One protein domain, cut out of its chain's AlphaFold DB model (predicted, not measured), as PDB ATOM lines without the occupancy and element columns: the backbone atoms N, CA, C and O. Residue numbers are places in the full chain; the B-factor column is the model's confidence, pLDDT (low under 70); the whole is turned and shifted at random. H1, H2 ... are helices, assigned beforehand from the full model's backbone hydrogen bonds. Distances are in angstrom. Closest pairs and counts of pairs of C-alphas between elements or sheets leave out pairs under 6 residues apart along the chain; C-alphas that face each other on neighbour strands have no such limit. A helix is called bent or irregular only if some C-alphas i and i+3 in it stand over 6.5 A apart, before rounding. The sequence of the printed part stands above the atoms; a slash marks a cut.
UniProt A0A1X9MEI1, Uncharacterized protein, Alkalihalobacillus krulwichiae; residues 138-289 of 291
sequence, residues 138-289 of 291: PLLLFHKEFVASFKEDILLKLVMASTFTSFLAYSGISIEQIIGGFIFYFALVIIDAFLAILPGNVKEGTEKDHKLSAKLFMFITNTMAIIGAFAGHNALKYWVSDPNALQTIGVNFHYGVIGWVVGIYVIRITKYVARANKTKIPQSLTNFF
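What this domain is: This is residues 138 to 289 of the 291 residues of an uncharacterized protein of Alkalihalobacillus krulwichiae (UniProt A0A1X9MEI1). Long H5 runs through the middle with H2 packed along one side and H7 along the other, while kinked H3 packs on H7. H1 crosses one end of H5, H6 sits at the other, and residues 172 to 177 stick out. The 152 printed residues hold eight named helices, H1 to H8 in chain order, and no named strand: all helix, only just compact, close to loose, radius of gyration of the C-alphas 17.9 A, spans 53 by 40 by 26 A.

Where its parts are: Find C-alpha 138 at (46.750, -28.093, 0.117); there H1 begins, residues 138 to 152, 20.9 A. Next come H2, 154 to 171, 25.6 A; H3, 175 to 197, 29.7 A; and H4, 207 to 210. H5, 212 to 239, runs 40.3 A to C-alpha 239 at (41.360, -65.013, -32.570). Then find H6, 245 to 251, H7, 253 to 276, 35.1 A, and H8, 283 to 287.

How they stand to each other: Begin at H5, the hub, touching five helices. H3, H5 and H7 form an up-and-down bundle, each running against the one before. H5 touches H7 at C-alphas 229 and 254, 4.8 A; H2 at 220 and 160, 6.5 A; H1 at 213 and 149, 6.0 A. H3, irregular with C-alphas 181 and 184 7.0 A apart, touches H7 at 192 and 269, 5.4 A. H4 only just touches H3, with 3 pairs within 8 A, as does H6 H5; H8 is near H7. O i to N i+4 pairs are within hydrogen-bond range throughout H1, H2, H5 and H8, but 16 of 19 in H3, 2 of 3 in H6 and 19 of 20 in H7; H4 is too short.

The domain as a whole: C-alphas 140 and 242 are farthest apart, 54.0 A. The printed part has no cut and no long link. Confidence is under 70 in 25 residues, among them 170 to 181 and 285 to 289.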
ATOM      1  N   PRO A 138      46.577 -27.123   1.199       62.06
ATOM      2  CA  PRO A 138      46.750 -28.093   0.117       62.06
ATOM      3  C   PRO A 138      45.584 -28.139  -0.873       62.06
ATOM      4  O   PRO A 138      45.797 -28.242  -2.075       62.06
ATOM      5  N   LEU A 139      44.349 -28.018  -0.384       65.38
ATOM      6  CA  LEU A 139      43.151 -28.016  -1.220       65.38
ATOM      7  C   LEU A 139      43.046 -26.718  -2.034       65.38
ATOM      8  O   LEU A 139      42.632 -26.743  -3.188       65.38
ATOM      9  N   LEU A 140      43.479 -25.591  -1.460       68.44
ATOM     10  CA  LEU A 140      43.538 -24.306  -2.157       68.44
ATOM     11  C   LEU A 140      44.622 -24.292  -3.249       68.44
ATOM     12  O   LEU A 140      44.394 -23.744  -4.328       68.44
ATOM     13  N   LEU A 141      45.777 -24.914  -2.994       70.00
ATOM     14  CA  LEU A 141      46.831 -25.114  -3.997       70.00
ATOM     15  C   LEU A 141      46.368 -26.065  -5.107       70.00
ATOM     16  O   LEU A 141      46.478 -25.716  -6.280       70.00
ATOM     17  N   PHE A 142      45.755 -27.194  -4.741       69.94
ATOM     18  CA  PHE A 142      45.162 -28.131  -5.694       69.94
ATOM     19  C   PHE A 142      44.128 -27.443  -6.585       69.94
ATOM     20  O   PHE A 142      44.188 -27.560  -7.805       69.94
ATOM     21  N   HIS A 143      43.222 -26.655  -6.000       71.25
ATOM     22  CA  HIS A 143      42.229 -25.900  -6.757       71.25
ATOM     23  C   HIS A 143      42.870 -24.909  -7.741       71.25
ATOM     24  O   HIS A 143      42.457 -24.847  -8.897       71.25
ATOM     25  N   LYS A 144      43.889 -24.153  -7.311       76.75
ATOM     26  CA  LYS A 144      44.597 -23.200  -8.182       76.75
ATOM     27  C   LYS A 144      45.278 -23.899  -9.355       76.75
ATOM     28  O   LYS A 144      45.105 -23.460 -10.489       76.75
ATOM     29  N   GLU A 145      46.001 -24.990  -9.101       71.62
ATOM     30  CA  GLU A 145      46.646 -25.769 -10.165       71.62
ATOM     31  C   GLU A 145      45.625 -26.408 -11.107       71.62
ATOM     32  O   GLU A 145      45.839 -26.440 -12.320       71.62
ATOM     33  N   PHE A 146      44.497 -26.876 -10.570       73.62
ATOM     34  CA  PHE A 146      43.409 -27.447 -11.356       73.62
ATOM     35  C   PHE A 146      42.817 -26.407 -12.297       73.62
ATOM     36  O   PHE A 146      42.784 -26.609 -13.509       73.62
ATOM     37  N   VAL A 147      42.434 -25.246 -11.772       71.25
ATOM     38  CA  VAL A 147      41.892 -24.158 -12.593       71.25
ATOM     39  C   VAL A 147      42.906 -23.682 -13.636       71.25
ATOM     40  O   VAL A 147      42.509 -23.461 -14.777       71.25
ATOM     41  N   ALA A 148      44.191 -23.563 -13.288       73.69
ATOM     42  CA  ALA A 148      45.239 -23.181 -14.237       73.69
ATOM     43  C   ALA A 148      45.383 -24.211 -15.369       73.69
ATOM     44  O   ALA A 148      45.317 -23.848 -16.543       73.69
ATOM     45  N   SER A 149      45.440 -25.505 -15.028       69.19
ATOM     46  CA  SER A 149      45.546 -26.604 -16.003       69.19
ATOM     47  C   SER A 149      44.377 -26.612 -16.998       69.19
ATOM     48  O   SER A 149      44.567 -26.871 -18.180       69.19
ATOM     49  N   PHE A 150      43.167 -26.253 -16.555       67.31
ATOM     50  CA  PHE A 150      41.984 -26.135 -17.418       67.31
ATOM     51  C   PHE A 150      41.758 -24.741 -18.012       67.31
ATOM     52  O   PHE A 150      40.793 -24.555 -18.751       67.31
ATOM     53  N   LYS A 151      42.566 -23.728 -17.728       71.44
ATOM     54  CA  LYS A 151      42.440 -22.423 -18.399       71.44
ATOM     55  C   LYS A 151      43.508 -22.242 -19.460       71.44
ATOM     56  O   LYS A 151      43.186 -21.766 -20.543       71.44
ATOM     57  N   GLU A 152      44.719 -22.686 -19.168       70.06
ATOM     58  CA  GLU A 152      45.910 -22.357 -19.947       70.06
ATOM     59  C   GLU A 152      46.285 -23.459 -20.948       70.06
ATOM     60  O   GLU A 152      46.864 -23.158 -21.988       70.06
ATOM     61  N   ASP A 153      45.900 -24.715 -20.698       72.00
ATOM     62  CA  ASP A 153      46.345 -25.856 -21.504       72.00
ATOM     63  C   ASP A 153      45.219 -26.431 -22.383       72.00
ATOM     64  O   ASP A 153      44.418 -27.281 -21.978       72.00
ATOM     65  N   ILE A 154      45.116 -25.923 -23.617       75.12
ATOM     66  CA  ILE A 154      44.118 -26.387 -24.592       75.12
ATOM     67  C   ILE A 154      44.402 -27.807 -25.094       75.12
ATOM     68  O   ILE A 154      43.461 -28.560 -25.364       75.12
ATOM     69  N   LEU A 155      45.680 -28.191 -25.172       74.38
ATOM     70  CA  LEU A 155      46.097 -29.519 -25.606       74.38
ATOM     71  C   LEU A 155      45.633 -30.562 -24.587       74.38
ATOM     72  O   LEU A 155      45.019 -31.560 -24.964       74.38
ATOM     73  N   LEU A 156      45.836 -30.293 -23.295       75.19
ATOM     74  CA  LEU A 156      45.391 -31.175 -22.218       75.19
ATOM     75  C   LEU A 156      43.877 -31.421 -22.258       75.19
ATOM     76  O   LEU A 156      43.435 -32.565 -22.142       75.19
ATOM     77  N   LYS A 157      43.071 -30.373 -22.481       74.06
ATOM     78  CA  LYS A 157      41.610 -30.512 -22.626       74.06
ATOM     79  C   LYS A 157      41.236 -31.406 -23.793       74.06
ATOM     80  O   LYS A 157      40.385 -32.277 -23.637       74.06
ATOM     81  N   LEU A 158      41.848 -31.164 -24.952       76.25
ATOM     82  CA  LEU A 158      41.526 -31.877 -26.179       76.25
ATOM     83  C   LEU A 158      41.895 -33.356 -26.058       76.25
ATOM     84  O   LEU A 158      41.082 -34.212 -26.396       76.25
ATOM     85  N   VAL A 159      43.068 -33.651 -25.495       76.88
ATOM     86  CA  VAL A 159      43.528 -35.024 -25.262       76.88
ATOM     87  C   VAL A 159      42.669 -35.728 -24.209       76.88
ATOM     88  O   VAL A 159      42.309 -36.888 -24.400       76.88
ATOM     89  N   MET A 160      42.282 -35.061 -23.116       77.19
ATOM     90  CA  MET A 160      41.362 -35.682 -22.160       77.19
ATOM     91  C   MET A 160      39.998 -35.953 -22.789       77.19
ATOM     92  O   MET A 160      39.492 -37.066 -22.678       77.19
ATOM     93  N   ALA A 161      39.405 -34.961 -23.454       74.81
ATOM     94  CA  ALA A 161      38.094 -35.107 -24.072       74.81
ATOM     95  C   ALA A 161      38.093 -36.232 -25.115       74.81
ATOM     96  O   ALA A 161      37.186 -37.065 -25.105       74.81
ATOM     97  N   SER A 162      39.124 -36.312 -25.963       75.56
ATOM     98  CA  SER A 162      39.253 -37.382 -26.954       75.56
ATOM     99  C   SER A 162      39.455 -38.747 -26.300       75.56
ATOM    100  O   SER A 162      38.811 -39.710 -26.711       75.56
ATOM    101  N   THR A 163      40.270 -38.834 -25.248       76.56
ATOM    102  CA  THR A 163      40.530 -40.093 -24.537       76.56
ATOM    103  C   THR A 163      39.275 -40.598 -23.834       76.56
ATOM    104  O   THR A 163      38.910 -41.757 -24.008       76.56
ATOM    105  N   PHE A 164      38.563 -39.736 -23.106       72.88
ATOM    106  CA  PHE A 164      37.313 -40.101 -22.433       72.88
ATOM    107  C   PHE A 164      36.204 -40.457 -23.419       72.88
ATOM    108  O   PHE A 164      35.496 -41.438 -23.207       72.88
ATOM    109  N   THR A 165      36.072 -39.707 -24.514       75.56
ATOM    110  CA  THR A 165      35.075 -40.016 -25.549       75.56
ATOM    111  C   THR A 165      35.394 -41.349 -26.219       75.56
ATOM    112  O   THR A 165      34.506 -42.182 -26.361       75.56
ATOM    113  N   SER A 166      36.663 -41.596 -26.562       69.94
ATOM    114  CA  SER A 166      37.106 -42.868 -27.147       69.94
ATOM    115  C   SER A 166      36.911 -44.031 -26.178       69.94
ATOM    116  O   SER A 166      36.489 -45.107 -26.586       69.94
ATOM    117  N   PHE A 167      37.166 -43.815 -24.886       70.12
ATOM    118  CA  PHE A 167      36.944 -44.816 -23.852       70.12
ATOM    119  C   PHE A 167      35.473 -45.209 -23.731       70.12
ATOM    120  O   PHE A 167      35.139 -46.395 -23.753       70.12
ATOM    121  N   LEU A 168      34.594 -44.211 -23.625       68.19
ATOM    122  CA  LEU A 168      33.151 -44.416 -23.515       68.19
ATOM    123  C   LEU A 168      32.587 -45.061 -24.785       68.19
ATOM    124  O   LEU A 168      31.802 -45.999 -24.694       68.19
ATOM    125  N   ALA A 169      33.032 -44.608 -25.959       71.31
ATOM    126  CA  ALA A 169      32.596 -45.153 -27.239       71.31
ATOM    127  C   ALA A 169      33.065 -46.601 -27.460       71.31
ATOM    128  O   ALA A 169      32.297 -47.418 -27.958       71.31
ATOM    129  N   TYR A 170      34.311 -46.928 -27.101       66.50
ATOM    130  CA  TYR A 170      34.893 -48.242 -27.383       66.50
ATOM    131  C   TYR A 170      34.479 -49.313 -26.378       66.50
ATOM    132  O   TYR A 170      34.298 -50.472 -26.739       66.50
ATOM    133  N   SER A 171      34.361 -48.946 -25.103       61.00
ATOM    134  CA  SER A 171      34.133 -49.936 -24.057       61.00
ATOM    135  C   SER A 171      32.734 -50.557 -24.142       61.00
ATOM    136  O   SER A 171      32.570 -51.712 -23.760       61.00
ATOM    137  N   GLY A 172      31.723 -49.828 -24.637       59.47
ATOM    138  CA  GLY A 172      30.323 -50.274 -24.576       59.47
ATOM    139  C   GLY A 172      29.845 -50.522 -23.136       59.47
ATOM    140  O   GLY A 172      28.789 -51.114 -22.919       59.47
ATOM    141  N   ILE A 173      30.645 -50.095 -22.154       61.56
ATOM    142  CA  ILE A 173      30.416 -50.265 -20.730       61.56
ATOM    143  C   ILE A 173      29.495 -49.126 -20.298       61.56
ATOM    144  O   ILE A 173      29.737 -47.957 -20.604       61.56
ATOM    145  N   SER A 174      28.432 -49.475 -19.579       61.00
ATOM    146  CA  SER A 174      27.529 -48.482 -18.993       61.00
ATOM    147  C   SER A 174      28.302 -47.512 -18.086       61.00
ATOM    148  O   SER A 174      29.285 -47.890 -17.439       61.00
ATOM    149  N   ILE A 175      27.871 -46.249 -18.019       57.31
ATOM    150  CA  ILE A 175      28.507 -45.247 -17.150       57.31
ATOM    151  C   ILE A 175      28.544 -45.754 -15.701       57.31
ATOM    152  O   ILE A 175      29.539 -45.539 -15.012       57.31
ATOM    153  N   GLU A 176      27.527 -46.497 -15.257       56.22
ATOM    154  CA  GLU A 176      27.478 -47.106 -13.926       56.22
ATOM    155  C   GLU A 176      28.581 -48.146 -13.702       56.22
ATOM    156  O   GLU A 176      29.160 -48.189 -12.621       56.22
ATOM    157  N   GLN A 177      28.908 -48.967 -14.701       60.81
ATOM    158  CA  GLN A 177      29.989 -49.955 -14.611       60.81
ATOM    159  C   GLN A 177      31.373 -49.305 -14.697       60.81
ATOM    160  O   GLN A 177      32.302 -49.764 -14.033       60.81
ATOM    161  N   ILE A 178      31.517 -48.215 -15.457       59.66
ATOM    162  CA  ILE A 178      32.742 -47.407 -15.443       59.66
ATOM    163  C   ILE A 178      32.907 -46.761 -14.076       59.66
ATOM    164  O   ILE A 178      33.977 -46.865 -13.489       59.66
ATOM    165  N   ILE A 179      31.859 -46.152 -13.525       56.94
ATOM    166  CA  ILE A 179      31.908 -45.575 -12.184       56.94
ATOM    167  C   ILE A 179      32.201 -46.689 -11.173       56.94
ATOM    168  O   ILE A 179      33.174 -46.582 -10.447       56.94
ATOM    169  N   GLY A 180      31.477 -47.806 -11.169       62.28
ATOM    170  CA  GLY A 180      31.683 -48.898 -10.213       62.28
ATOM    171  C   GLY A 180      33.061 -49.570 -10.301       62.28
ATOM    172  O   GLY A 180      33.667 -49.858  -9.271       62.28
ATOM    173  N   GLY A 181      33.583 -49.788 -11.511       64.69
ATOM    174  CA  GLY A 181      34.868 -50.456 -11.740       64.69
ATOM    175  C   GLY A 181      36.080 -49.524 -11.653       64.69
ATOM    176  O   GLY A 181      37.135 -49.924 -11.162       64.69
ATOM    177  N   PHE A 182      35.937 -48.269 -12.084       74.12
ATOM    178  CA  PHE A 182      37.025 -47.292 -12.088       74.12
ATOM    179  C   PHE A 182      36.994 -46.347 -10.887       74.12
ATOM    180  O   PHE A 182      37.973 -45.631 -10.712       74.12
ATOM    181  N   ILE A 183      35.970 -46.332 -10.020       78.81
ATOM    182  CA  ILE A 183      35.951 -45.427  -8.849       78.81
ATOM    183  C   ILE A 183      37.192 -45.593  -7.981       78.81
ATOM    184  O   ILE A 183      37.769 -44.601  -7.541       78.81
ATOM    185  N   PHE A 184      37.658 -46.830  -7.799       80.25
ATOM    186  CA  PHE A 184      38.889 -47.097  -7.069       80.25
ATOM    187  C   PHE A 184      40.111 -46.514  -7.795       80.25
ATOM    188  O   PHE A 184      40.933 -45.840  -7.179       80.25
ATOM    189  N   TYR A 185      40.199 -46.695  -9.114       85.19
ATOM    190  CA  TYR A 185      41.266 -46.118  -9.933       85.19
ATOM    191  C   TYR A 185      41.253 -44.580  -9.906       85.19
ATOM    192  O   TYR A 185      42.280 -43.961  -9.635       85.19
ATOM    193  N   PHE A 186      40.091 -43.957 -10.098       83.38
ATOM    194  CA  PHE A 186      39.912 -42.509 -10.001       83.38
ATOM    195  C   PHE A 186      40.276 -41.982  -8.614       83.38
ATOM    196  O   PHE A 186      40.975 -40.975  -8.512       83.38
ATOM    197  N   ALA A 187      39.865 -42.675  -7.550       86.25
ATOM    198  CA  ALA A 187      40.231 -42.314  -6.189       86.25
ATOM    199  C   ALA A 187      41.754 -42.344  -5.997       86.25
ATOM    200  O   ALA A 187      42.314 -41.385  -5.468       86.25
ATOM    201  N   LEU A 188      42.441 -43.383  -6.486       89.38
ATOM    202  CA  LEU A 188      43.904 -43.454  -6.435       89.38
ATOM    203  C   LEU A 188      44.565 -42.301  -7.198       89.38
ATOM    204  O   LEU A 188      45.492 -41.685  -6.679       89.38
ATOM    205  N   VAL A 189      44.082 -41.971  -8.395       88.81
ATOM    206  CA  VAL A 189      44.615 -40.861  -9.204       88.81
ATOM    207  C   VAL A 189      44.455 -39.525  -8.477       88.81
ATOM    208  O   VAL A 189      45.396 -38.731  -8.428       88.81
ATOM    209  N   ILE A 190      43.283 -39.281  -7.880       87.12
ATOM    210  CA  ILE A 190      43.006 -38.050  -7.130       87.12
ATOM    211  C   ILE A 190      43.881 -37.975  -5.878       87.12
ATOM    212  O   ILE A 190      44.482 -36.932  -5.624       87.12
ATOM    213  N   ILE A 191      43.995 -39.067  -5.115       89.12
ATOM    214  CA  ILE A 191      44.849 -39.127  -3.922       89.12
ATOM    215  C   ILE A 191      46.312 -38.889  -4.308       89.12
ATOM    216  O   ILE A 191      46.995 -38.100  -3.659       89.12
ATOM    217  N   ASP A 192      46.795 -39.518  -5.378       89.81
ATOM    218  CA  ASP A 192      48.154 -39.332  -5.887       89.81
ATOM    219  C   ASP A 192      48.432 -37.874  -6.290       89.81
ATOM    220  O   ASP A 192      49.465 -37.317  -5.914       89.81
ATOM    221  N   ALA A 193      47.499 -37.238  -7.006       87.88
ATOM    222  CA  ALA A 193      47.609 -35.834  -7.392       87.88
ATOM    223  C   ALA A 193      47.559 -34.898  -6.173       87.88
ATOM    224  O   ALA A 193      48.369 -33.980  -6.067       87.88
ATOM    225  N   PHE A 194      46.661 -35.152  -5.219       86.88
ATOM    226  CA  PHE A 194      46.534 -34.354  -4.001       86.88
ATOM    227  C   PHE A 194      47.783 -34.450  -3.114       86.88
ATOM    228  O   PHE A 194      48.315 -33.432  -2.669       86.88
ATOM    229  N   LEU A 195      48.294 -35.664  -2.889       86.69
ATOM    230  CA  LEU A 195      49.477 -35.888  -2.059       86.69
ATOM    231  C   LEU A 195      50.758 -35.313  -2.674       86.69
ATOM    232  O   LEU A 195      51.673 -34.970  -1.924       86.69
ATOM    233  N   ALA A 196      50.824 -35.192  -4.004       85.56
ATOM    234  CA  ALA A 196      51.948 -34.577  -4.704       85.56
ATOM    235  C   ALA A 196      52.041 -33.056  -4.483       85.56
ATOM    236  O   ALA A 196      53.136 -32.509  -4.555       85.56
ATOM    237  N   ILE A 197      50.927 -32.384  -4.179       82.06
ATOM    238  CA  ILE A 197      50.883 -30.929  -3.943       82.06
ATOM    239  C   ILE A 197      51.286 -30.571  -2.504       82.06
ATOM    240  O   ILE A 197      51.604 -29.421  -2.198       82.06
ATOM    241  N   LEU A 198      51.304 -31.551  -1.596       80.94
ATOM    242  CA  LEU A 198      51.708 -31.316  -0.215       80.94
ATOM    243  C   LEU A 198      53.191 -30.900  -0.128       80.94
ATOM    244  O   LEU A 198      54.060 -31.609  -0.650       80.94
ATOM    245  N   PRO A 199      53.512 -29.793   0.573       74.38
ATOM    246  CA  PRO A 199      54.891 -29.350   0.748       74.38
ATOM    247  C   PRO A 199      55.752 -30.439   1.398       74.38
ATOM    248  O   PRO A 199      55.350 -31.042   2.391       74.38
ATOM    249  N   GLY A 200      56.938 -30.695   0.843       75.94
ATOM    250  CA  GLY A 200      57.882 -31.695   1.363       75.94
ATOM    251  C   GLY A 200      57.589 -33.151   0.973       75.94
ATOM    252  O   GLY A 200      58.420 -34.023   1.229       75.94
ATOM    253  N   ASN A 201      56.466 -33.443   0.304       81.75
ATOM    254  CA  ASN A 201      56.192 -34.793  -0.216       81.75
ATOM    255  C   ASN A 201      56.919 -35.089  -1.531       81.75
ATOM    256  O   ASN A 201      57.137 -36.254  -1.895       81.75
ATOM    257  N   VAL A 202      57.314 -34.045  -2.249       81.94
ATOM    258  CA  VAL A 202      58.084 -34.138  -3.486       81.94
ATOM    259  C   VAL A 202      59.563 -33.943  -3.177       81.94
ATOM    260  O   VAL A 202      59.929 -33.139  -2.326       81.94
ATOM    261  N   LYS A 203      60.413 -34.728  -3.844       79.94
ATOM    262  CA  LYS A 203      61.863 -34.602  -3.709       79.94
ATOM    263  C   LYS A 203      62.310 -33.371  -4.491       79.94
ATOM    264  O   LYS A 203      61.890 -33.207  -5.638       79.94
ATOM    265  N   GLU A 204      63.192 -32.576  -3.897       77.75
ATOM    266  CA  GLU A 204      63.783 -31.433  -4.587       77.75
ATOM    267  C   GLU A 204      64.427 -31.852  -5.918       77.75
ATOM    268  O   GLU A 204      65.084 -32.899  -6.004       77.75
ATOM    269  N   GLY A 205      64.180 -31.070  -6.967       79.94
ATOM    270  CA  GLY A 205      64.633 -31.327  -8.337       79.94
ATOM    271  C   GLY A 205      63.697 -32.195  -9.191       79.94
ATOM    272  O   GLY A 205      63.980 -32.395 -10.370       79.94
ATOM    273  N   THR A 206      62.589 -32.705  -8.636       82.25
ATOM    274  CA  THR A 206      61.573 -33.497  -9.376       82.25
ATOM    275  C   THR A 206      60.204 -32.814  -9.459       82.25
ATOM    276  O   THR A 206      59.228 -33.399  -9.917       82.25
ATOM    277  N   GLU A 207      60.097 -31.553  -9.043       81.94
ATOM    278  CA  GLU A 207      58.833 -30.825  -8.873       81.94
ATOM    279  C   GLU A 207      58.023 -30.728 -10.166       81.94
ATOM    280  O   GLU A 207      56.793 -30.792 -10.136       81.94
ATOM    281  N   LYS A 208      58.701 -30.622 -11.315       80.88
ATOM    282  CA  LYS A 208      58.048 -30.555 -12.632       80.88
ATOM    283  C   LYS A 208      57.203 -31.798 -12.926       80.88
ATOM    284  O   LYS A 208      56.086 -31.648 -13.412       80.88
ATOM    285  N   ASP A 209      57.679 -32.981 -12.543       78.69
ATOM    286  CA  ASP A 209      56.984 -34.261 -12.756       78.69
ATOM    287  C   ASP A 209      55.807 -34.449 -11.790       78.69
ATOM    288  O   ASP A 209      54.992 -35.371 -11.920       78.69
ATOM    289  N   HIS A 210      55.724 -33.580 -10.784       82.75
ATOM    290  CA  HIS A 210      54.728 -33.613  -9.730       82.75
ATOM    291  C   HIS A 210      53.664 -32.520  -9.834       82.75
ATOM    292  O   HIS A 210      52.697 -32.582  -9.077       82.75
ATOM    293  N   LYS A 211      53.771 -31.624 -10.823       84.50
ATOM    294  CA  LYS A 211      52.703 -30.685 -11.188       84.50
ATOM    295  C   LYS A 211      51.433 -31.418 -11.601       84.50
ATOM    296  O   LYS A 211      51.497 -32.482 -12.228       84.50
ATOM    297  N   LEU A 212      50.281 -30.807 -11.345       82.00
ATOM    298  CA  LEU A 212      48.995 -31.393 -11.714       82.00
ATOM    299  C   LEU A 212      48.873 -31.720 -13.212       82.00
ATOM    300  O   LEU A 212      48.355 -32.779 -13.551       82.00
ATOM    301  N   SER A 213      49.392 -30.879 -14.111       79.00
ATOM    302  CA  SER A 213      49.363 -31.148 -15.558       79.00
ATOM    303  C   SER A 213      50.105 -32.437 -15.933       79.00
ATOM    304  O   SER A 213      49.582 -33.248 -16.694       79.00
ATOM    305  N   ALA A 214      51.272 -32.697 -15.331       83.31
ATOM    306  CA  ALA A 214      52.015 -33.943 -15.521       83.31
ATOM    307  C   ALA A 214      51.253 -35.157 -14.960       83.31
ATOM    308  O   ALA A 214      51.268 -36.236 -15.553       83.31
ATOM    309  N   LYS A 215      50.543 -34.988 -13.836       86.50
ATOM    310  CA  LYS A 215      49.686 -36.035 -13.245       86.50
ATOM    311  C   LYS A 215      48.488 -36.355 -14.129       86.50
ATOM    312  O   LYS A 215      48.187 -37.530 -14.323       86.50
ATOM    313  N   LEU A 216      47.840 -35.331 -14.680       83.56
ATOM    314  CA  LEU A 216      46.732 -35.484 -15.618       83.56
ATOM    315  C   LEU A 216      47.203 -36.154 -16.909       83.56
ATOM    316  O   LEU A 216      46.549 -37.078 -17.379       83.56
ATOM    317  N   PHE A 217      48.373 -35.782 -17.431       82.69
ATOM    318  CA  PHE A 217      48.946 -36.448 -18.599       82.69
ATOM    319  C   PHE A 217      49.270 -37.923 -18.324       82.69
ATOM    320  O   PHE A 217      48.908 -38.791 -19.111       82.69
ATOM    321  N   MET A 218      49.868 -38.232 -17.169       87.88
ATOM    322  CA  MET A 218      50.107 -39.616 -16.744       87.88
ATOM    323  C   MET A 218      48.801 -40.405 -16.574       87.88
ATOM    324  O   MET A 218      48.731 -41.584 -16.904       87.88
ATOM    325  N   PHE A 219      47.753 -39.768 -16.056       87.81
ATOM    326  CA  PHE A 219      46.427 -40.369 -15.960       87.81
ATOM    327  C   PHE A 219      45.844 -40.699 -17.338       87.81
ATOM    328  O   PHE A 219      45.350 -41.810 -17.535       87.81
ATOM    329  N   ILE A 220      45.960 -39.787 -18.302       84.88
ATOM    330  CA  ILE A 220      45.540 -40.017 -19.689       84.88
ATOM    331  C   ILE A 220      46.295 -41.205 -20.288       84.88
ATOM    332  O   ILE A 220      45.660 -42.129 -20.794       84.88
ATOM    333  N   THR A 221      47.630 -41.215 -20.221       86.94
ATOM    334  CA  THR A 221      48.439 -42.281 -20.837       86.94
ATOM    335  C   THR A 221      48.156 -43.641 -20.207       86.94
ATOM    336  O   THR A 221      48.007 -44.633 -20.919       86.94
ATOM    337  N   ASN A 222      47.991 -43.689 -18.886       90.44
ATOM    338  CA  ASN A 222      47.607 -44.902 -18.169       90.44
ATOM    339  C   ASN A 222      46.191 -45.369 -18.532       90.44
ATOM    340  O   ASN A 222      45.964 -46.566 -18.704       90.44
ATOM    341  N   THR A 223      45.250 -44.440 -18.704       85.25
ATOM    342  CA  THR A 223      43.894 -44.762 -19.165       85.25
ATOM    343  C   THR A 223      43.939 -45.330 -20.582       85.25
ATOM    344  O   THR A 223      43.363 -46.385 -20.827       85.25
ATOM    345  N   MET A 224      44.697 -44.723 -21.500       83.88
ATOM    346  CA  MET A 224      44.900 -45.259 -22.853       83.88
ATOM    347  C   MET A 224      45.531 -46.656 -22.846       83.88
ATOM    348  O   MET A 224      45.117 -47.508 -23.631       83.88
ATOM    349  N   ALA A 225      46.487 -46.923 -21.952       87.69
ATOM    350  CA  ALA A 225      47.081 -48.249 -21.805       87.69
ATOM    351  C   ALA A 225      46.044 -49.296 -21.365       87.69
ATOM    352  O   ALA A 225      46.005 -50.391 -21.924       87.69
ATOM    353  N   ILE A 226      45.161 -48.949 -20.420       85.50
ATOM    354  CA  ILE A 226      44.050 -49.816 -20.001       85.50
ATOM    355  C   ILE A 226      43.098 -50.078 -21.178       85.50
ATOM    356  O   ILE A 226      42.726 -51.226 -21.419       85.50
ATOM    357  N   ILE A 227      42.746 -49.046 -21.949       82.00
ATOM    358  CA  ILE A 227      41.884 -49.176 -23.137       82.00
ATOM    359  C   ILE A 227      42.508 -50.115 -24.164       82.00
ATOM    360  O   ILE A 227      41.853 -51.049 -24.618       82.00
ATOM    361  N   GLY A 228      43.778 -49.889 -24.502       82.31
ATOM    362  CA  GLY A 228      44.515 -50.732 -25.437       82.31
ATOM    363  C   GLY A 228      44.599 -52.181 -24.960       82.31
ATOM    364  O   GLY A 228      44.464 -53.102 -25.763       82.31
ATOM    365  N   ALA A 229      44.737 -52.399 -23.652       87.56
ATOM    366  CA  ALA A 229      44.744 -53.734 -23.075       87.56
ATOM    367  C   ALA A 229      43.385 -54.441 -23.202       87.56
ATOM    368  O   ALA A 229      43.341 -55.603 -23.602       87.56
ATOM    369  N   PHE A 230      42.273 -53.748 -22.936       84.56
ATOM    370  CA  PHE A 230      40.930 -54.299 -23.160       84.56
ATOM    371  C   PHE A 230      40.650 -54.564 -24.643       84.56
ATOM    372  O   PHE A 230      40.116 -55.619 -24.989       84.56
ATOM    373  N   ALA A 231      41.054 -53.650 -25.525       81.75
ATOM    374  CA  ALA A 231      40.947 -53.836 -26.968       81.75
ATOM    375  C   ALA A 231      41.720 -55.077 -27.433       81.75
ATOM    376  O   ALA A 231      41.182 -55.921 -28.150       81.75
ATOM    377  N   GLY A 232      42.960 -55.228 -26.960       84.31
ATOM    378  CA  GLY A 232      43.782 -56.398 -27.242       84.31
ATOM    379  C   GLY A 232      43.192 -57.685 -26.668       84.31
ATOM    380  O   GLY A 232      43.215 -58.705 -27.347       84.31
ATOM    381  N   HIS A 233      42.613 -57.654 -25.462       86.06
ATOM    382  CA  HIS A 233      41.918 -58.810 -24.885       86.06
ATOM    383  C   HIS A 233      40.762 -59.265 -25.777       86.06
ATOM    384  O   HIS A 233      40.671 -60.447 -26.107       86.06
ATOM    385  N   ASN A 234      39.915 -58.331 -26.213       83.88
ATOM    386  CA  ASN A 234      38.779 -58.634 -27.080       83.88
ATOM    387  C   ASN A 234      39.234 -59.188 -28.439       83.88
ATOM    388  O   ASN A 234      38.670 -60.172 -28.917       83.88
ATOM    389  N   ALA A 235      40.285 -58.611 -29.030       84.44
ATOM    390  CA  ALA A 235      40.867 -59.107 -30.276       84.44
ATOM    391  C   ALA A 235      41.464 -60.517 -30.119       84.44
ATOM    392  O   ALA A 235      41.183 -61.403 -30.926       84.44
ATOM    393  N   LEU A 236      42.231 -60.764 -29.053       87.31
ATOM    394  CA  LEU A 236      42.820 -62.076 -28.774       87.31
ATOM    395  C   LEU A 236      41.759 -63.136 -28.486       87.31
ATOM    396  O   LEU A 236      41.894 -64.261 -28.953       87.31
ATOM    397  N   LYS A 237      40.694 -62.784 -27.762       85.62
ATOM    398  CA  LYS A 237      39.562 -63.682 -27.506       85.62
ATOM    399  C   LYS A 237      38.820 -64.046 -28.795       85.62
ATOM    400  O   LYS A 237      38.345 -65.168 -28.928       85.62
ATOM    401  N   TYR A 238      38.736 -63.117 -29.749       87.12
ATOM    402  CA  TYR A 238      38.180 -63.397 -31.073       87.12
ATOM    403  C   TYR A 238      39.080 -64.346 -31.883       87.12
ATOM    404  O   TYR A 238      38.575 -65.272 -32.512       87.12
ATOM    405  N   TRP A 239      40.404 -64.163 -31.841       89.06
ATOM    406  CA  TRP A 239      41.360 -65.013 -32.570       89.06
ATOM    407  C   TRP A 239      41.624 -66.376 -31.922       89.06
ATOM    408  O   TRP A 239      41.988 -67.321 -32.617       89.06
ATOM    409  N   VAL A 240      41.456 -66.486 -30.605       89.56
ATOM    410  CA  VAL A 240      41.690 -67.707 -29.828       89.56
ATOM    411  C   VAL A 240      40.426 -68.020 -29.036       89.56
ATOM    412  O   VAL A 240      40.309 -67.676 -27.861       89.56
ATOM    413  N   SER A 241      39.463 -68.645 -29.712       83.38
ATOM    414  CA  SER A 241      38.131 -68.923 -29.161       83.38
ATOM    415  C   SER A 241      38.160 -69.967 -28.037       83.38
ATOM    416  O   SER A 241      37.439 -69.806 -27.058       83.38
ATOM    417  N   ASP A 242      39.055 -70.958 -28.136       87.44
ATOM    418  CA  ASP A 242      39.262 -72.019 -27.140       87.44
ATOM    419  C   ASP A 242      40.729 -72.058 -26.677       87.44
ATOM    420  O   ASP A 242      41.523 -72.887 -27.138       87.44
ATOM    421  N   PRO A 243      41.139 -71.126 -25.798       88.44
ATOM    422  CA  PRO A 243      42.516 -71.052 -25.348       88.44
ATOM    423  C   PRO A 243      42.854 -72.217 -24.413       88.44
ATOM    424  O   PRO A 243      42.162 -72.479 -23.428       88.44
ATOM    425  N   ASN A 244      43.993 -72.865 -24.649       92.38
ATOM    426  CA  ASN A 244      44.588 -73.751 -23.647       92.38
ATOM    427  C   ASN A 244      45.072 -72.956 -22.408       92.38
ATOM    428  O   ASN A 244      44.985 -71.727 -22.357       92.38
ATOM    429  N   ALA A 245      45.616 -73.639 -21.396       87.62
ATOM    430  CA  ALA A 245      46.035 -72.997 -20.144       87.62
ATOM    431  C   ALA A 245      47.032 -71.830 -20.343       87.62
ATOM    432  O   ALA A 245      46.878 -70.779 -19.726       87.62
ATOM    433  N   LEU A 246      48.018 -71.975 -21.238       87.00
ATOM    434  CA  LEU A 246      48.997 -70.916 -21.526       87.00
ATOM    435  C   LEU A 246      48.383 -69.773 -22.344       87.00
ATOM    436  O   LEU A 246      48.621 -68.600 -22.057       87.00
ATOM    437  N   GLN A 247      47.552 -70.099 -23.332       88.50
ATOM    438  CA  GLN A 247      46.838 -69.103 -24.133       88.50
ATOM    439  C   GLN A 247      45.831 -68.319 -23.291       88.50
ATOM    440  O   GLN A 247      45.637 -67.137 -23.539       88.50
ATOM    441  N   THR A 248      45.250 -68.924 -22.254       87.81
ATOM    442  CA  THR A 248      44.321 -68.250 -21.335       87.81
ATOM    443  C   THR A 248      45.020 -67.121 -20.585       87.81
ATOM    444  O   THR A 248      44.438 -66.050 -20.410       87.81
ATOM    445  N   ILE A 249      46.280 -67.317 -20.187       86.19
ATOM    446  CA  ILE A 249      47.102 -66.261 -19.579       86.19
ATOM    447  C   ILE A 249      47.335 -65.136 -20.594       86.19
ATOM    448  O   ILE A 249      47.145 -63.965 -20.268       86.19
ATOM    449  N   GLY A 250      47.689 -65.493 -21.833       85.25
ATOM    450  CA  GLY A 250      47.910 -64.535 -22.917       85.25
ATOM    451  C   GLY A 250      46.662 -63.727 -23.276       85.25
ATOM    452  O   GLY A 250      46.731 -62.509 -23.374       85.25
ATOM    453  N   VAL A 251      45.500 -64.372 -23.400       87.88
ATOM    454  CA  VAL A 251      44.212 -63.709 -23.656       87.88
ATOM    455  C   VAL A 251      43.869 -62.760 -22.507       87.88
ATOM    456  O   VAL A 251      43.397 -61.650 -22.739       87.88
ATOM    457  N   ASN A 252      44.164 -63.136 -21.262       88.19
ATOM    458  CA  ASN A 252      43.862 -62.347 -20.067       88.19
ATOM    459  C   ASN A 252      44.974 -61.364 -19.646       88.19
ATOM    460  O   ASN A 252      44.965 -60.871 -18.516       88.19
ATOM    461  N   PHE A 253      45.902 -61.012 -20.545       88.88
ATOM    462  CA  PHE A 253      47.014 -60.099 -20.238       88.88
ATOM    463  C   PHE A 253      46.567 -58.724 -19.711       88.88
ATOM    464  O   PHE A 253      47.320 -58.061 -18.994       88.88
ATOM    465  N   HIS A 254      45.343 -58.290 -20.036       86.31
ATOM    466  CA  HIS A 254      44.804 -57.000 -19.613       86.31
ATOM    467  C   HIS A 254      44.750 -56.842 -18.088       86.31
ATOM    468  O   HIS A 254      45.005 -55.745 -17.594       86.31
ATOM    469  N   TYR A 255      44.536 -57.921 -17.322       85.88
ATOM    470  CA  TYR A 255      44.640 -57.873 -15.858       85.88
ATOM    471  C   TYR A 255      46.060 -57.545 -15.386       85.88
ATOM    472  O   TYR A 255      46.227 -56.812 -14.412       85.88
ATOM    473  N   GLY A 256      47.083 -58.032 -16.094       87.62
ATOM    474  CA  GLY A 256      48.479 -57.683 -15.832       87.62
ATOM    475  C   GLY A 256      48.750 -56.199 -16.081       87.62
ATOM    476  O   GLY A 256      49.378 -55.542 -15.252       87.62
ATOM    477  N   VAL A 257      48.209 -55.644 -17.172       88.56
ATOM    478  CA  VAL A 257      48.322 -54.207 -17.481       88.56
ATOM    479  C   VAL A 257      47.595 -53.357 -16.439       88.56
ATOM    480  O   VAL A 257      48.167 -52.391 -15.938       88.56
ATOM    481  N   ILE A 258      46.368 -53.727 -16.057       86.38
ATOM    482  CA  ILE A 258      45.606 -53.024 -15.014       86.38
ATOM    483  C   ILE A 258      46.358 -53.078 -13.681       86.38
ATOM    484  O   ILE A 258      46.530 -52.046 -13.034       86.38
ATOM    485  N   GLY A 259      46.856 -54.254 -13.288       87.00
ATOM    486  CA  GLY A 259      47.648 -54.428 -12.071       87.00
ATOM    487  C   GLY A 259      48.920 -53.579 -12.073       87.00
ATOM    488  O   GLY A 259      49.236 -52.946 -11.065       87.00
ATOM    489  N   TRP A 260      49.610 -53.494 -13.212       90.00
ATOM    490  CA  TRP A 260      50.777 -52.631 -13.386       90.00
ATOM    491  C   TRP A 260      50.425 -51.145 -13.241       90.00
ATOM    492  O   TRP A 260      51.047 -50.447 -12.437       90.00
ATOM    493  N   VAL A 261      49.387 -50.675 -13.940       91.00
ATOM    494  CA  VAL A 261      48.927 -49.280 -13.869       91.00
ATOM    495  C   VAL A 261      48.505 -48.910 -12.446       91.00
ATOM    496  O   VAL A 261      48.971 -47.905 -11.911       91.00
ATOM    497  N   VAL A 262      47.672 -49.726 -11.797       88.75
ATOM    498  CA  VAL A 262      47.243 -49.509 -10.404       88.75
ATOM    499  C   VAL A 262      48.443 -49.527  -9.453       88.75
ATOM    500  O   VAL A 262      48.545 -48.670  -8.571       88.75
ATOM    501  N   GLY A 263      49.388 -50.447  -9.668       88.69
ATOM    502  CA  GLY A 263      50.625 -50.550  -8.900       88.69
ATOM    503  C   GLY A 263      51.443 -49.257  -8.911       88.69
ATOM    504  O   GLY A 263      51.921 -48.837  -7.857       88.69
ATOM    505  N   ILE A 264      51.537 -48.566 -10.054       89.75
ATOM    506  CA  ILE A 264      52.222 -47.264 -10.145       89.75
ATOM    507  C   ILE A 264      51.620 -46.258  -9.151       89.75
ATOM    508  O   ILE A 264      52.367 -45.623  -8.401       89.75
ATOM    509  N   TYR A 265      50.290 -46.128  -9.096       90.69
ATOM    510  CA  TYR A 265      49.626 -45.187  -8.185       90.69
ATOM    511  C   TYR A 265      49.798 -45.582  -6.719       90.69
ATOM    512  O   TYR A 265      50.201 -44.748  -5.909       90.69
ATOM    513  N   VAL A 266      49.570 -46.853  -6.376       89.38
ATOM    514  CA  VAL A 266      49.720 -47.346  -4.994       89.38
ATOM    515  C   VAL A 266      51.131 -47.085  -4.466       89.38
ATOM    516  O   VAL A 266      51.309 -46.608  -3.340       89.38
ATOM    517  N   ILE A 267      52.151 -47.340  -5.284       87.31
ATOM    518  CA  ILE A 267      53.548 -47.154  -4.887       87.31
ATOM    519  C   ILE A 267      53.873 -45.671  -4.705       87.31
ATOM    520  O   ILE A 267      54.540 -45.301  -3.735       87.31
ATOM    521  N   ARG A 268      53.399 -44.802  -5.601       88.69
ATOM    522  CA  ARG A 268      53.615 -43.351  -5.489       88.69
ATOM    523  C   ARG A 268      52.922 -42.765  -4.261       88.69
ATOM    524  O   ARG A 268      53.578 -42.060  -3.496       88.69
ATOM    525  N   ILE A 269      51.673 -43.149  -4.003       90.19
ATOM    526  CA  ILE A 269      50.939 -42.795  -2.780       90.19
ATOM    527  C   ILE A 269      51.712 -43.252  -1.540       90.19
ATOM    528  O   ILE A 269      51.953 -42.452  -0.638       90.19
ATOM    529  N   THR A 270      52.190 -44.498  -1.524       86.88
ATOM    530  CA  THR A 270      52.989 -45.035  -0.411       86.88
ATOM    531  C   THR A 270      54.266 -44.218  -0.194       86.88
ATOM    532  O   THR A 270      54.607 -43.905   0.946       86.88
ATOM    533  N   LYS A 271      54.955 -43.801  -1.267       84.56
ATOM    534  CA  LYS A 271      56.136 -42.922  -1.176       84.56
ATOM    535  C   LYS A 271      55.782 -41.557  -0.579       84.56
ATOM    536  O   LYS A 271      56.549 -41.060   0.244       84.56
ATOM    537  N   TYR A 272      54.647 -40.964  -0.950       86.50
ATOM    538  CA  TYR A 272      54.196 -39.702  -0.357       86.50
ATOM    539  C   TYR A 272      53.860 -39.845   1.121       86.50
ATOM    540  O   TYR A 272      54.343 -39.058   1.927       86.50
ATOM    541  N   VAL A 273      53.101 -40.877   1.490       85.19
ATOM    542  CA  VAL A 273      52.743 -41.155   2.889       85.19
ATOM    543  C   VAL A 273      53.993 -41.421   3.726       85.19
ATOM    544  O   VAL A 273      54.111 -40.905   4.838       85.19
ATOM    545  N   ALA A 274      54.962 -42.169   3.195       85.06
ATOM    546  CA  ALA A 274      56.215 -42.432   3.892       85.06
ATOM    547  C   ALA A 274      57.009 -41.141   4.152       85.06
ATOM    548  O   ALA A 274      57.474 -40.928   5.273       85.06
ATOM    549  N   ARG A 275      57.106 -40.256   3.146       82.25
ATOM    550  CA  ARG A 275      57.778 -38.948   3.256       82.25
ATOM    551  C   ARG A 275      57.066 -38.010   4.228       82.25
ATOM    552  O   ARG A 275      57.731 -37.460   5.102       82.25
ATOM    553  N   ALA A 276      55.740 -37.902   4.140       82.94
ATOM    554  CA  ALA A 276      54.930 -37.093   5.051       82.94
ATOM    555  C   ALA A 276      55.143 -37.499   6.519       82.94
ATOM    556  O   ALA A 276      55.265 -36.647   7.396       82.94
ATOM    557  N   ASN A 277      55.267 -38.806   6.775       82.62
ATOM    558  CA  ASN A 277      55.500 -39.357   8.111       82.62
ATOM    559  C   ASN A 277      56.988 -39.477   8.492       82.62
ATOM    560  O   ASN A 277      57.297 -40.015   9.553       82.62
ATOM    561  N   LYS A 278      57.923 -39.014   7.648       80.94
ATOM    562  CA  LYS A 278      59.382 -39.155   7.851       80.94
ATOM    563  C   LYS A 278      59.831 -40.602   8.115       80.94
ATOM    564  O   LYS A 278      60.796 -40.850   8.836       80.94
ATOM    565  N   THR A 279      59.133 -41.567   7.526       80.50
ATOM    566  CA  THR A 279      59.430 -43.000   7.661       80.50
ATOM    567  C   THR A 279      60.278 -43.496   6.491       80.50
ATOM    568  O   THR A 279      60.243 -42.944   5.389       80.50
ATOM    569  N   LYS A 280      61.077 -44.546   6.724       77.62
ATOM    570  CA  LYS A 280      61.882 -45.168   5.665       77.62
ATOM    571  C   LYS A 280      60.959 -45.826   4.639       77.62
ATOM    572  O   LYS A 280      60.096 -46.621   4.999       77.62
ATOM    573  N   ILE A 281      61.172 -45.523   3.361       76.62
ATOM    574  CA  ILE A 281      60.474 -46.196   2.261       76.62
ATOM    575  C   ILE A 281      60.967 -47.655   2.215       76.62
ATOM    576  O   ILE A 281      62.184 -47.864   2.185       76.62
ATOM    577  N   PRO A 282      60.071 -48.658   2.204       74.38
ATOM    578  CA  PRO A 282      60.453 -50.063   2.097       74.38
ATOM    579  C   PRO A 282      61.367 -50.316   0.892       74.38
ATOM    580  O   PRO A 282      61.064 -49.903  -0.227       74.38
ATOM    581  N   GLN A 283      62.476 -51.025   1.102       72.25
ATOM    582  CA  GLN A 283      63.516 -51.215   0.083       72.25
ATOM    583  C   GLN A 283      63.024 -52.009  -1.141       72.25
ATOM    584  O   GLN A 283      63.469 -51.759  -2.260       72.25
ATOM    585  N   SER A 284      62.033 -52.885  -0.949       70.19
ATOM    586  CA  SER A 284      61.313 -53.578  -2.025       70.19
ATOM    587  C   SER A 284      60.653 -52.612  -3.019       70.19
ATOM    588  O   SER A 284      60.700 -52.849  -4.222       70.19
ATOM    589  N   LEU A 285      60.108 -51.489  -2.541       64.88
ATOM    590  CA  LEU A 285      59.499 -50.445  -3.376       64.88
ATOM    591  C   LEU A 285      60.540 -49.542  -4.047       64.88
ATOM    592  O   LEU A 285      60.288 -48.981  -5.115       64.88
ATOM    593  N   THR A 286      61.704 -49.380  -3.419       62.03
ATOM    594  CA  THR A 286      62.826 -48.603  -3.962       62.03
ATOM    595  C   THR A 286      63.471 -49.324  -5.149       62.03
ATOM    596  O   THR A 286      63.765 -48.696  -6.165       62.03
ATOM    597  N   ASN A 287      63.610 -50.649  -5.065       65.75
ATOM    598  CA  ASN A 287      64.237 -51.477  -6.099       65.75
ATOM    599  C   ASN A 287      63.381 -51.648  -7.366       65.75
ATOM    600  O   ASN A 287      63.931 -51.920  -8.428       65.75
ATOM    601  N   PHE A 288      62.058 -51.477  -7.276       59.66
ATOM    602  CA  PHE A 288      61.136 -51.673  -8.403       59.66
ATOM    603  C   PHE A 288      61.154 -50.522  -9.433       59.66
ATOM    604  O   PHE A 288      60.619 -50.678 -10.521       59.66
ATOM    605  N   PHE A 289      61.750 -49.366  -9.100       50.28
ATOM    606  CA  PHE A 289      61.746 -48.159  -9.951       50.28
ATOM    607  C   PHE A 289      63.106 -47.470 -10.121       50.28
ATOM    608  O   PHE A 289      63.220 -46.573 -10.946       50.28
TER     609      PHE A 289